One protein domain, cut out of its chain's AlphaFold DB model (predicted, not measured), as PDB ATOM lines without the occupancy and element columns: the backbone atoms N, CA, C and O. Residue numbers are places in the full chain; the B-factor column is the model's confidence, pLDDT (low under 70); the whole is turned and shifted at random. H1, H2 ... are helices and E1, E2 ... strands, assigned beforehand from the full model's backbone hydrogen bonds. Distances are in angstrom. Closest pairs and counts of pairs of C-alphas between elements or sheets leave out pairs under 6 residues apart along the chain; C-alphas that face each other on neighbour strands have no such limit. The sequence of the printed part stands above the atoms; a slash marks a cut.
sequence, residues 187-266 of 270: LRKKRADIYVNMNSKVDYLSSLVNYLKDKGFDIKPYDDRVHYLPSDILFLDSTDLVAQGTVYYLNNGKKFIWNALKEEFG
ATOM      1  N   LEU A 187     608.390 314.016 456.051       85.75
ATOM      2  CA  LEU A 187     606.943 313.997 455.829       85.75
ATOM      3  C   LEU A 187     606.417 312.566 455.662       85.75
ATOM      4  O   LEU A 187     607.109 311.663 455.182       85.75
ATOM      5  N   ARG A 188     605.143 312.365 456.010       87.19
ATOM      6  CA  ARG A 188     604.444 311.087 455.814       87.19
ATOM      7  C   ARG A 188     604.393 310.666 454.343       87.19
ATOM      8  O   ARG A 188     604.174 311.480 453.452       87.19
ATOM      9  N   LYS A 189     604.464 309.354 454.092       84.56
ATOM     10  CA  LYS A 189     604.379 308.781 452.732       84.56
ATOM     11  C   LYS A 189     602.973 308.847 452.117       84.56
ATOM     12  O   LYS A 189     602.848 308.946 450.902       84.56
ATOM     13  N   LYS A 190     601.921 308.737 452.937       88.06
ATOM     14  CA  LYS A 190     600.503 308.815 452.531       88.06
ATOM     15  C   LYS A 190     599.659 309.384 453.670       88.06
ATOM     16  O   LYS A 190     599.862 308.996 454.824       88.06
ATOM     17  N   ARG A 191     598.696 310.256 453.344       91.69
ATOM     18  CA  ARG A 191     597.649 310.697 454.280       91.69
ATOM     19  C   ARG A 191     596.778 309.503 454.700       91.69
ATOM     20  O   ARG A 191     596.602 308.573 453.918       91.69
ATOM     21  N   ALA A 192     596.316 309.540 455.939       93.88
ATOM     22  CA  ALA A 192     595.332 308.663 456.561       93.88
ATOM     23  C   ALA A 192     594.247 309.560 457.188       93.88
ATOM     24  O   ALA A 192     594.463 310.771 457.298       93.88
ATOM     25  N   ASP A 193     593.125 308.988 457.620       94.38
ATOM     26  CA  ASP A 193     592.177 309.710 458.477       94.38
ATOM     27  C   ASP A 193     592.709 309.806 459.916       94.38
ATOM     28  O   ASP A 193     592.605 310.855 460.546       94.38
ATOM     29  N   ILE A 194     593.279 308.708 460.434       95.44
ATOM     30  CA  ILE A 194     593.720 308.585 461.831       95.44
ATOM     31  C   ILE A 194     595.083 307.884 461.893       95.44
ATOM     32  O   ILE A 194     595.303 306.851 461.248       95.44
ATOM     33  N   TYR A 195     595.984 308.411 462.721       95.81
ATOM     34  CA  TYR A 195     597.237 307.752 463.097       95.81
ATOM     35  C   TYR A 195     597.146 307.215 464.519       95.81
ATOM     36  O   TYR A 195     596.698 307.915 465.419       95.81
ATOM     37  N   VAL A 196     597.559 305.968 464.732       96.00
ATOM     38  CA  VAL A 196     597.396 305.286 466.025       96.00
ATOM     39  C   VAL A 196     598.715 304.659 466.455       96.00
ATOM     40  O   VAL A 196     599.338 303.939 465.669       96.00
ATOM     41  N   ASN A 197     599.136 304.871 467.703       95.31
ATOM     42  CA  ASN A 197     600.234 304.099 468.277       95.31
ATOM     43  C   ASN A 197     599.778 302.648 468.511       95.31
ATOM     44  O   ASN A 197     599.171 302.315 469.524       95.31
ATOM     45  N   MET A 198     600.082 301.771 467.550       93.81
ATOM     46  CA  MET A 198     599.719 300.348 467.591       93.81
ATOM     47  C   MET A 198     600.451 299.560 468.692       93.81
ATOM     48  O   MET A 198     600.063 298.431 468.975       93.81
ATOM     49  N   ASN A 199     601.492 300.138 469.305       93.88
ATOM     50  CA  ASN A 199     602.234 299.539 470.417       93.88
ATOM     51  C   ASN A 199     601.701 299.982 471.793       93.88
ATOM     52  O   ASN A 199     602.275 299.602 472.816       93.88
ATOM     53  N   SER A 200     600.636 300.792 471.822       93.12
ATOM     54  CA  SER A 200     599.988 301.236 473.056       93.12
ATOM     55  C   SER A 200     599.487 300.045 473.877       93.12
ATOM     56  O   SER A 200     598.936 299.078 473.345       93.12
ATOM     57  N   LYS A 201     599.659 300.121 475.201       93.00
ATOM     58  CA  LYS A 201     599.280 299.054 476.152       93.00
ATOM     59  C   LYS A 201     597.788 299.047 476.507       93.00
ATOM     60  O   LYS A 201     597.386 298.428 477.486       93.00
ATOM     61  N   VAL A 202     596.973 299.777 475.755       94.62
ATOM     62  CA  VAL A 202     595.571 300.034 476.075       94.62
ATOM     63  C   VAL A 202     594.668 298.904 475.564       94.62
ATOM     64  O   VAL A 202     594.497 298.725 474.360       94.62
ATOM     65  N   ASP A 203     594.014 298.182 476.481       95.38
ATOM     66  CA  ASP A 203     593.243 296.954 476.194       95.38
ATOM     67  C   ASP A 203     592.195 297.096 475.075       95.38
ATOM     68  O   ASP A 203     591.888 296.145 474.354       95.38
ATOM     69  N   TYR A 204     591.605 298.287 474.935       95.62
ATOM     70  CA  TYR A 204     590.521 298.548 473.985       95.62
ATOM     71  C   TYR A 204     590.991 298.982 472.591       95.62
ATOM     72  O   TYR A 204     590.153 299.185 471.709       95.62
ATOM     73  N   LEU A 205     592.302 299.111 472.378       95.44
ATOM     74  CA  LEU A 205     592.901 299.563 471.124       95.44
ATOM     75  C   LEU A 205     592.506 298.676 469.936       95.44
ATOM     76  O   LEU A 205     592.129 299.176 468.880       95.44
ATOM     77  N   SER A 206     592.534 297.356 470.127       95.44
ATOM     78  CA  SER A 206     592.158 296.372 469.106       95.44
ATOM     79  C   SER A 206     590.697 296.532 468.670       95.44
ATOM     80  O   SER A 206     590.398 296.573 467.476       95.44
ATOM     81  N   SER A 207     589.785 296.704 469.632       95.88
ATOM     82  CA  SER A 207     588.360 296.944 469.383       95.88
ATOM     83  C   SER A 207     588.121 298.280 468.675       95.88
ATOM     84  O   SER A 207     587.329 298.339 467.738       95.88
ATOM     85  N   LEU A 208     588.830 299.336 469.088       95.19
ATOM     86  CA  LEU A 208     588.764 300.673 468.489       95.19
ATOM     87  C   LEU A 208     589.215 300.660 467.022       95.19
ATOM     88  O   LEU A 208     588.498 301.146 466.151       95.19
ATOM     89  N   VAL A 209     590.376 300.067 466.739       95.69
ATOM     90  CA  VAL A 209     590.929 299.958 465.379       95.69
ATOM     91  C   VAL A 209     590.012 299.133 464.472       95.69
ATOM     92  O   VAL A 209     589.848 299.478 463.304       95.69
ATOM     93  N   ASN A 210     589.383 298.074 464.989       96.38
ATOM     94  CA  ASN A 210     588.428 297.276 464.217       96.38
ATOM     95  C   ASN A 210     587.132 298.048 463.924       96.38
ATOM     96  O   ASN A 210     586.698 298.065 462.777       96.38
ATOM     97  N   TYR A 211     586.561 298.742 464.914       95.00
ATOM     98  CA  TYR A 211     585.371 299.585 464.730       95.00
ATOM     99  C   TYR A 211     585.592 300.698 463.692       95.00
ATOM    100  O   TYR A 211     584.756 300.926 462.821       95.00
ATOM    101  N   LEU A 212     586.746 301.368 463.738       94.81
ATOM    102  CA  LEU A 212     587.085 302.424 462.782       94.81
ATOM    103  C   LEU A 212     587.303 301.877 461.357       94.81
ATOM    104  O   LEU A 212     586.924 302.533 460.390       94.81
ATOM    105  N   LYS A 213     587.847 300.661 461.205       94.75
ATOM    106  CA  LYS A 213     587.942 299.986 459.896       94.75
ATOM    107  C   LYS A 213     586.573 299.591 459.342       94.75
ATOM    108  O   LYS A 213     586.352 299.756 458.149       94.75
ATOM    109  N   ASP A 214     585.672 299.107 460.194       95.25
ATOM    110  CA  ASP A 214     584.290 298.764 459.828       95.25
ATOM    111  C   ASP A 214     583.512 300.001 459.339       95.25
ATOM    112  O   ASP A 214     582.825 299.959 458.322       95.25
ATOM    113  N   LYS A 215     583.744 301.160 459.974       93.50
ATOM    114  CA  LYS A 215     583.271 302.477 459.509       93.50
ATOM    115  C   LYS A 215     584.049 303.065 458.314       93.50
ATOM    116  O   LYS A 215     583.752 304.176 457.886       93.50
ATOM    117  N   GLY A 216     585.019 302.342 457.750       94.12
ATOM    118  CA  GLY A 216     585.717 302.722 456.515       94.12
ATOM    119  C   GLY A 216     586.790 303.811 456.650       94.12
ATOM    120  O   GLY A 216     587.150 304.421 455.645       94.12
ATOM    121  N   PHE A 217     587.314 304.073 457.852       95.12
ATOM    122  CA  PHE A 217     588.420 305.019 458.048       95.12
ATOM    123  C   PHE A 217     589.773 304.416 457.629       95.12
ATOM    124  O   PHE A 217     590.085 303.270 457.966       95.12
ATOM    125  N   ASP A 218     590.623 305.199 456.953       94.94
ATOM    126  CA  ASP A 218     592.018 304.800 456.703       94.94
ATOM    127  C   ASP A 218     592.858 305.041 457.964       94.94
ATOM    128  O   ASP A 218     593.111 306.185 458.351       94.94
ATOM    129  N   ILE A 219     593.295 303.951 458.600       95.12
ATOM    130  CA  ILE A 219     594.086 303.964 459.834       95.12
ATOM    131  C   ILE A 219     595.517 303.545 459.521       95.12
ATOM    132  O   ILE A 219     595.749 302.471 458.953       95.12
ATOM    133  N   LYS A 220     596.496 304.339 459.962       95.25
ATOM    134  CA  LYS A 220     597.923 303.994 459.850       95.25
ATOM    135  C   LYS A 220     598.607 303.956 461.217       95.25
ATOM    136  O   LYS A 220     598.172 304.650 462.136       95.25
ATOM    137  N   PRO A 221     599.678 303.156 461.376       94.88
ATOM    138  CA  PRO A 221     600.506 303.235 462.569       94.88
ATOM    139  C   PRO A 221     601.146 304.625 462.683       94.88
ATOM    140  O   PRO A 221     601.513 305.240 461.678       94.88
ATOM    141  N   TYR A 222     601.273 305.102 463.917       94.19
ATOM    142  CA  TYR A 222     602.098 306.251 464.272       94.19
ATOM    143  C   TYR A 222     603.593 305.933 464.080       94.19
ATOM    144  O   TYR A 222     604.030 304.814 464.352       94.19
ATOM    145  N   ASP A 223     604.366 306.919 463.621       91.75
ATOM    146  CA  ASP A 223     605.822 306.856 463.477       91.75
ATOM    147  C   ASP A 223     606.443 308.156 464.012       91.75
ATOM    148  O   ASP A 223     606.301 309.223 463.420       91.75
ATOM    149  N   ASP A 224     607.178 308.046 465.119       88.69
ATOM    150  CA  ASP A 224     607.907 309.120 465.814       88.69
ATOM    151  C   ASP A 224     609.059 309.743 464.980       88.69
ATOM    152  O   ASP A 224     609.718 310.705 465.385       88.69
ATOM    153  N   ARG A 225     609.334 309.218 463.781       88.12
ATOM    154  CA  ARG A 225     610.251 309.833 462.803       88.12
ATOM    155  C   ARG A 225     609.541 310.794 461.852       88.12
ATOM    156  O   ARG A 225     610.207 311.564 461.161       88.12
ATOM    157  N   VAL A 226     608.215 310.725 461.777       89.75
ATOM    158  CA  VAL A 226     607.398 311.448 460.805       89.75
ATOM    159  C   VAL A 226     606.807 312.702 461.435       89.75
ATOM    160  O   VAL A 226     606.266 312.680 462.536       89.75
ATOM    161  N   HIS A 227     606.873 313.807 460.700       89.25
ATOM    162  CA  HIS A 227     606.199 315.041 461.070       89.25
ATOM    163  C   HIS A 227     604.762 315.026 460.539       89.25
ATOM    164  O   HIS A 227     604.509 314.849 459.340       89.25
ATOM    165  N   TYR A 228     603.824 315.193 461.465       91.94
ATOM    166  CA  TYR A 228     602.393 315.275 461.205       91.94
ATOM    167  C   TYR A 228     601.971 316.728 460.981       91.94
ATOM    168  O   TYR A 228     602.661 317.659 461.392       91.94
ATOM    169  N   LEU A 229     600.857 316.922 460.279       90.94
ATOM    170  CA  LEU A 229     600.266 318.238 460.064       90.94
ATOM    171  C   LEU A 229     599.346 318.574 461.248       90.94
ATOM    172  O   LEU A 229     598.731 317.663 461.801       90.94
ATOM    173  N   PRO A 230     599.145 319.864 461.576       90.94
ATOM    174  CA  PRO A 230     598.196 320.296 462.607       90.94
ATOM    175  C   PRO A 230     596.766 319.759 462.436       90.94
ATOM    176  O   PRO A 230     596.055 319.630 463.418       90.94
ATOM    177  N   SER A 231     596.357 319.434 461.205       91.56
ATOM    178  CA  SER A 231     595.037 318.882 460.867       91.56
ATOM    179  C   SER A 231     594.936 317.351 460.934       91.56
ATOM    180  O   SER A 231     593.914 316.801 460.531       91.56
ATOM    181  N   ASP A 232     596.015 316.641 461.267       93.75
ATOM    182  CA  ASP A 232     595.961 315.187 461.429       93.75
ATOM    183  C   ASP A 232     595.504 314.830 462.838       93.75
ATOM    184  O   ASP A 232     595.869 315.503 463.801       93.75
ATOM    185  N   ILE A 233     594.771 313.725 462.956       95.38
ATOM    186  CA  ILE A 233     594.303 313.197 464.236       95.38
ATOM    187  C   ILE A 233     595.199 312.025 464.643       95.38
ATOM    188  O   ILE A 233     595.400 311.076 463.875       95.38
ATOM    189  N   LEU A 234     595.749 312.107 465.855       95.56
ATOM    190  CA  LEU A 234     596.681 311.135 466.411       95.56
ATOM    191  C   LEU A 234     596.146 310.564 467.727       95.56
ATOM    192  O   LEU A 234     595.843 311.306 468.661       95.56
ATOM    193  N   PHE A 235     596.083 309.238 467.821       96.19
ATOM    194  CA  PHE A 235     595.751 308.502 469.039       96.19
ATOM    195  C   PHE A 235     597.008 307.852 469.613       96.19
ATOM    196  O   PHE A 235     597.543 306.901 469.037       96.19
ATOM    197  N   LEU A 236     597.482 308.393 470.733       95.50
ATOM    198  CA  LEU A 236     598.821 308.145 471.275       95.50
ATOM    199  C   LEU A 236     598.782 307.828 472.768       95.50
ATOM    200  O   LEU A 236     597.774 308.065 473.436       95.50
ATOM    201  N   ASP A 237     599.896 307.342 473.307       93.88
ATOM    202  CA  ASP A 237     600.073 307.219 474.751       93.88
ATOM    203  C   ASP A 237     600.665 308.512 475.326       93.88
ATOM    204  O   ASP A 237     601.321 309.292 474.640       93.88
ATOM    205  N   SER A 238     600.462 308.748 476.625       90.50
ATOM    206  CA  SER A 238     600.968 309.944 477.332       90.50
ATOM    207  C   SER A 238     602.501 310.068 477.358       90.50
ATOM    208  O   SER A 238     603.028 311.062 477.848       90.50
ATOM    209  N   THR A 239     603.216 309.043 476.890       89.69
ATOM    210  CA  THR A 239     604.675 309.002 476.741       89.69
ATOM    211  C   THR A 239     605.159 309.520 475.389       89.69
ATOM    212  O   THR A 239     606.343 309.820 475.253       89.69
ATOM    213  N   ASP A 240     604.278 309.592 474.390       88.75
ATOM    214  CA  ASP A 240     604.642 309.952 473.024       88.75
ATOM    215  C   ASP A 240     604.738 311.479 472.891       88.75
ATOM    216  O   ASP A 240     603.794 312.214 473.184       88.75
ATOM    217  N   LEU A 241     605.893 311.968 472.437       85.88
ATOM    218  CA  LEU A 241     606.159 313.393 472.244       85.88
ATOM    219  C   LEU A 241     605.988 313.758 470.769       85.88
ATOM    220  O   LEU A 241     606.777 313.324 469.933       85.88
ATOM    221  N   VAL A 242     605.004 314.602 470.455       87.75
ATOM    222  CA  VAL A 242     604.735 315.055 469.080       87.75
ATOM    223  C   VAL A 242     604.862 316.567 468.976       87.75
ATOM    224  O   VAL A 242     604.421 317.300 469.856       87.75
ATOM    225  N   ALA A 243     605.459 317.040 467.882       81.81
ATOM    226  CA  ALA A 243     605.609 318.467 467.614       81.81
ATOM    227  C   ALA A 243     604.304 319.142 467.146       81.81
ATOM    228  O   ALA A 243     604.096 320.320 467.430       81.81
ATOM    229  N   GLN A 244     603.468 318.436 466.372       85.56
ATOM    230  CA  GLN A 244     602.296 318.980 465.671       85.56
ATOM    231  C   GLN A 244     601.213 317.910 465.441       85.56
ATOM    232  O   GLN A 244     601.531 316.729 465.302       85.56
ATOM    233  N   GLY A 245     599.956 318.350 465.332       89.56
ATOM    234  CA  GLY A 245     598.772 317.510 465.103       89.56
ATOM    235  C   GLY A 245     597.804 317.505 466.287       89.56
ATOM    236  O   GLY A 245     598.184 317.844 467.410       89.56
ATOM    237  N   THR A 246     596.551 317.122 466.045       94.75
ATOM    238  CA  THR A 246     595.527 316.982 467.086       94.75
ATOM    239  C   THR A 246     595.729 315.650 467.807       94.75
ATOM    240  O   THR A 246     595.393 314.583 467.289       94.75
ATOM    241  N   VAL A 247     596.320 315.702 469.002       95.19
ATOM    242  CA  VAL A 247     596.651 314.516 469.806       95.19
ATOM    243  C   VAL A 247     595.563 314.228 470.839       95.19
ATOM    244  O   VAL A 247     595.278 315.057 471.701       95.19
ATOM    245  N   TYR A 248     595.039 313.002 470.824       96.00
ATOM    246  CA  TYR A 248     594.196 312.461 471.887       96.00
ATOM    247  C   TYR A 248     594.889 311.278 472.565       96.00
ATOM    248  O   TYR A 248     595.257 310.292 471.923       96.00
ATOM    249  N   TYR A 249     595.036 311.360 473.886       95.69
ATOM    250  CA  TYR A 249     595.710 310.324 474.661       95.69
ATOM    251  C   TYR A 249     594.781 309.142 474.965       95.69
ATOM    252  O   TYR A 249     593.761 309.293 475.643       95.69
ATOM    253  N   LEU A 250     595.163 307.945 474.517       95.00
ATOM    254  CA  LEU A 250     594.440 306.683 474.728       95.00
ATOM    255  C   LEU A 250     594.303 306.333 476.222       95.00
ATOM    256  O   LEU A 250     593.285 305.776 476.652       95.00
ATOM    257  N   ASN A 251     595.282 306.742 477.030       93.94
ATOM    258  CA  ASN A 251     595.292 306.578 478.487       93.94
ATOM    259  C   ASN A 251     594.133 307.299 479.202       93.94
ATOM    260  O   ASN A 251     593.752 306.896 480.298       93.94
ATOM    261  N   ASN A 252     593.508 308.305 478.576       94.06
ATOM    262  CA  ASN A 252     592.343 309.013 479.132       94.06
ATOM    263  C   ASN A 252     591.046 308.170 479.083       94.06
ATOM    264  O   ASN A 252     590.003 308.581 479.598       94.06
ATOM    265  N   GLY A 253     591.098 306.983 478.471       93.81
ATOM    266  CA  GLY A 253     590.037 305.981 478.500       93.81
ATOM    267  C   GLY A 253     588.951 306.137 477.429       93.81
ATOM    268  O   GLY A 253     588.811 307.158 476.755       93.81
ATOM    269  N   LYS A 254     588.129 305.086 477.296       95.06
ATOM    270  CA  LYS A 254     587.176 304.904 476.181       95.06
ATOM    271  C   LYS A 254     586.222 306.084 475.982       95.06
ATOM    272  O   LYS A 254     585.951 306.463 474.849       95.06
ATOM    273  N   LYS A 255     585.710 306.669 477.072       95.56
ATOM    274  CA  LYS A 255     584.748 307.785 477.022       95.56
ATOM    275  C   LYS A 255     585.372 309.061 476.444       95.56
ATOM    276  O   LYS A 255     584.696 309.773 475.713       95.56
ATOM    277  N   PHE A 256     586.643 309.328 476.749       95.88
ATOM    278  CA  PHE A 256     587.369 310.476 476.211       95.88
ATOM    279  C   PHE A 256     587.560 310.333 474.697       95.88
ATOM    280  O   PHE A 256     587.115 311.196 473.945       95.88
ATOM    281  N   ILE A 257     588.097 309.193 474.247       95.81
ATOM    282  CA  ILE A 257     588.283 308.904 472.816       95.81
ATOM    283  C   ILE A 257     586.945 308.882 472.062       95.81
ATOM    284  O   ILE A 257     586.862 309.379 470.945       95.81
ATOM    285  N   TRP A 258     585.868 308.375 472.667       94.75
ATOM    286  CA  TRP A 258     584.537 308.387 472.052       94.75
ATOM    287  C   TRP A 258     583.955 309.796 471.874       94.75
ATOM    288  O   TRP A 258     583.278 310.059 470.882       94.75
ATOM    289  N   ASN A 259     584.224 310.708 472.810       95.25
ATOM    290  CA  ASN A 259     583.832 312.107 472.670       95.25
ATOM    291  C   ASN A 259     584.662 312.807 471.582       95.25
ATOM    292  O   ASN A 259     584.073 313.437 470.712       95.25
ATOM    293  N   ALA A 260     585.986 312.611 471.574       94.19
ATOM    294  CA  ALA A 260     586.883 313.127 470.537       94.19
ATOM    295  C   ALA A 260     586.480 312.658 469.128       94.19
ATOM    296  O   ALA A 260     586.375 313.451 468.199       94.19
ATOM    297  N   LEU A 261     586.161 311.368 468.976       94.25
ATOM    298  CA  LEU A 261     585.656 310.812 467.721       94.25
ATOM    299  C   LEU A 261     584.369 311.511 467.253       94.25
ATOM    300  O   LEU A 261     584.241 311.827 466.074       94.25
ATOM    301  N   LYS A 262     583.419 311.767 468.159       93.69
ATOM    302  CA  LYS A 262     582.174 312.477 467.826       93.69
ATOM    303  C   LYS A 262     582.396 313.931 467.425       93.69
ATOM    304  O   LYS A 262     581.667 314.413 466.565       93.69
ATOM    305  N   GLU A 263     583.347 314.602 468.062       93.81
ATOM    306  CA  GLU A 263     583.721 315.989 467.782       93.81
ATOM    307  C   GLU A 263     584.349 316.119 466.387       93.81
ATOM    308  O   GLU A 263     583.871 316.902 465.573       93.81
ATOM    309  N   GLU A 264     585.334 315.274 466.074       92.19
ATOM    310  CA  GLU A 264     586.082 315.322 464.810       92.19
ATOM    311  C   GLU A 264     585.335 314.706 463.616       92.19
ATOM    312  O   GLU A 264     585.451 315.175 462.482       92.19
ATOM    313  N   PHE A 265     584.572 313.630 463.836       91.31
ATOM    314  CA  PHE A 265     584.001 312.834 462.743       91.31
ATOM    315  C   PHE A 265     582.475 312.791 462.694       91.31
ATOM    316  O   PHE A 265     581.956 312.336 461.677       91.31
ATOM    317  N   GLY A 266     581.763 313.255 463.731       87.88
ATOM    318  CA  GLY A 266     580.313 313.509 463.759       87.88
ATOM    319  C   GLY A 266     579.438 312.601 462.882       87.88
ATOM    320  O   GLY A 266     578.994 311.532 463.306       87.88
TER     321      GLY A 266
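Overview. This is residues 187 to 266 of the 270 residues of an uncharacterized protein of Aeromonadales bacterium (UniProt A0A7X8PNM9). A small parallel sheet, E2 E1 E3 E4 in order, has H2 over E3 and E4 and H1 grazing it on the same side, while loops 222 to 232 and 237 to 245 bulge out on the other. The 80 printed residues run E1 H1 E2 E3 E4 H2, mixed class, with 37 in named elements, under half. The whole is compact and rounded, radius of gyration of the C-alphas 11.7 A, spans 29 by 27 by 21 A.

Along the chain. Find E1, residues 194 to 196, 6.5 A, from C-alpha 194 at (593.720, 308.585, 461.831). Beside it are E2, 219 to 221, 7.0 A, and E3, 233 to 236, 9.8 A; then E4, 246 to 249, 10.1 A. H1 is 205 to 214, 14.2 A; H2, 254 to 266, 16.6 A, ends at (580.313, 313.509, 463.759).

Arrangement. Look for N 220 and O 194, 3.1 A, between E2 and E1; N 235 and O 195, 2.8 A, between E1 and E3; N 234 and O 246, 2.9 A, between E3 and E4. H2 runs along the strands, 6 degrees to E3 on the local plane, height over the sheet 10.3 A, with only just enough sheet C-alphas, 6, to fit that plane; its closest C-alphas to E4 are Ile 257 and Tyr 248, 7.0 A. H1 only grazes the sheet; Lys 213 and Ile 219 of E2 have the closest C-alphas, 7.3 A. H1 and H2 are near each other, and in both every O i to N i+4 pair is within hydrogen-bond range.

Size, cuts and confidence. The C-alphas farthest apart, Leu 187 and Lys 255, are 31.3 A apart. The printed part has no cut, E2 to E3 is the long link, and no printed residue is under 70 in pLDDT.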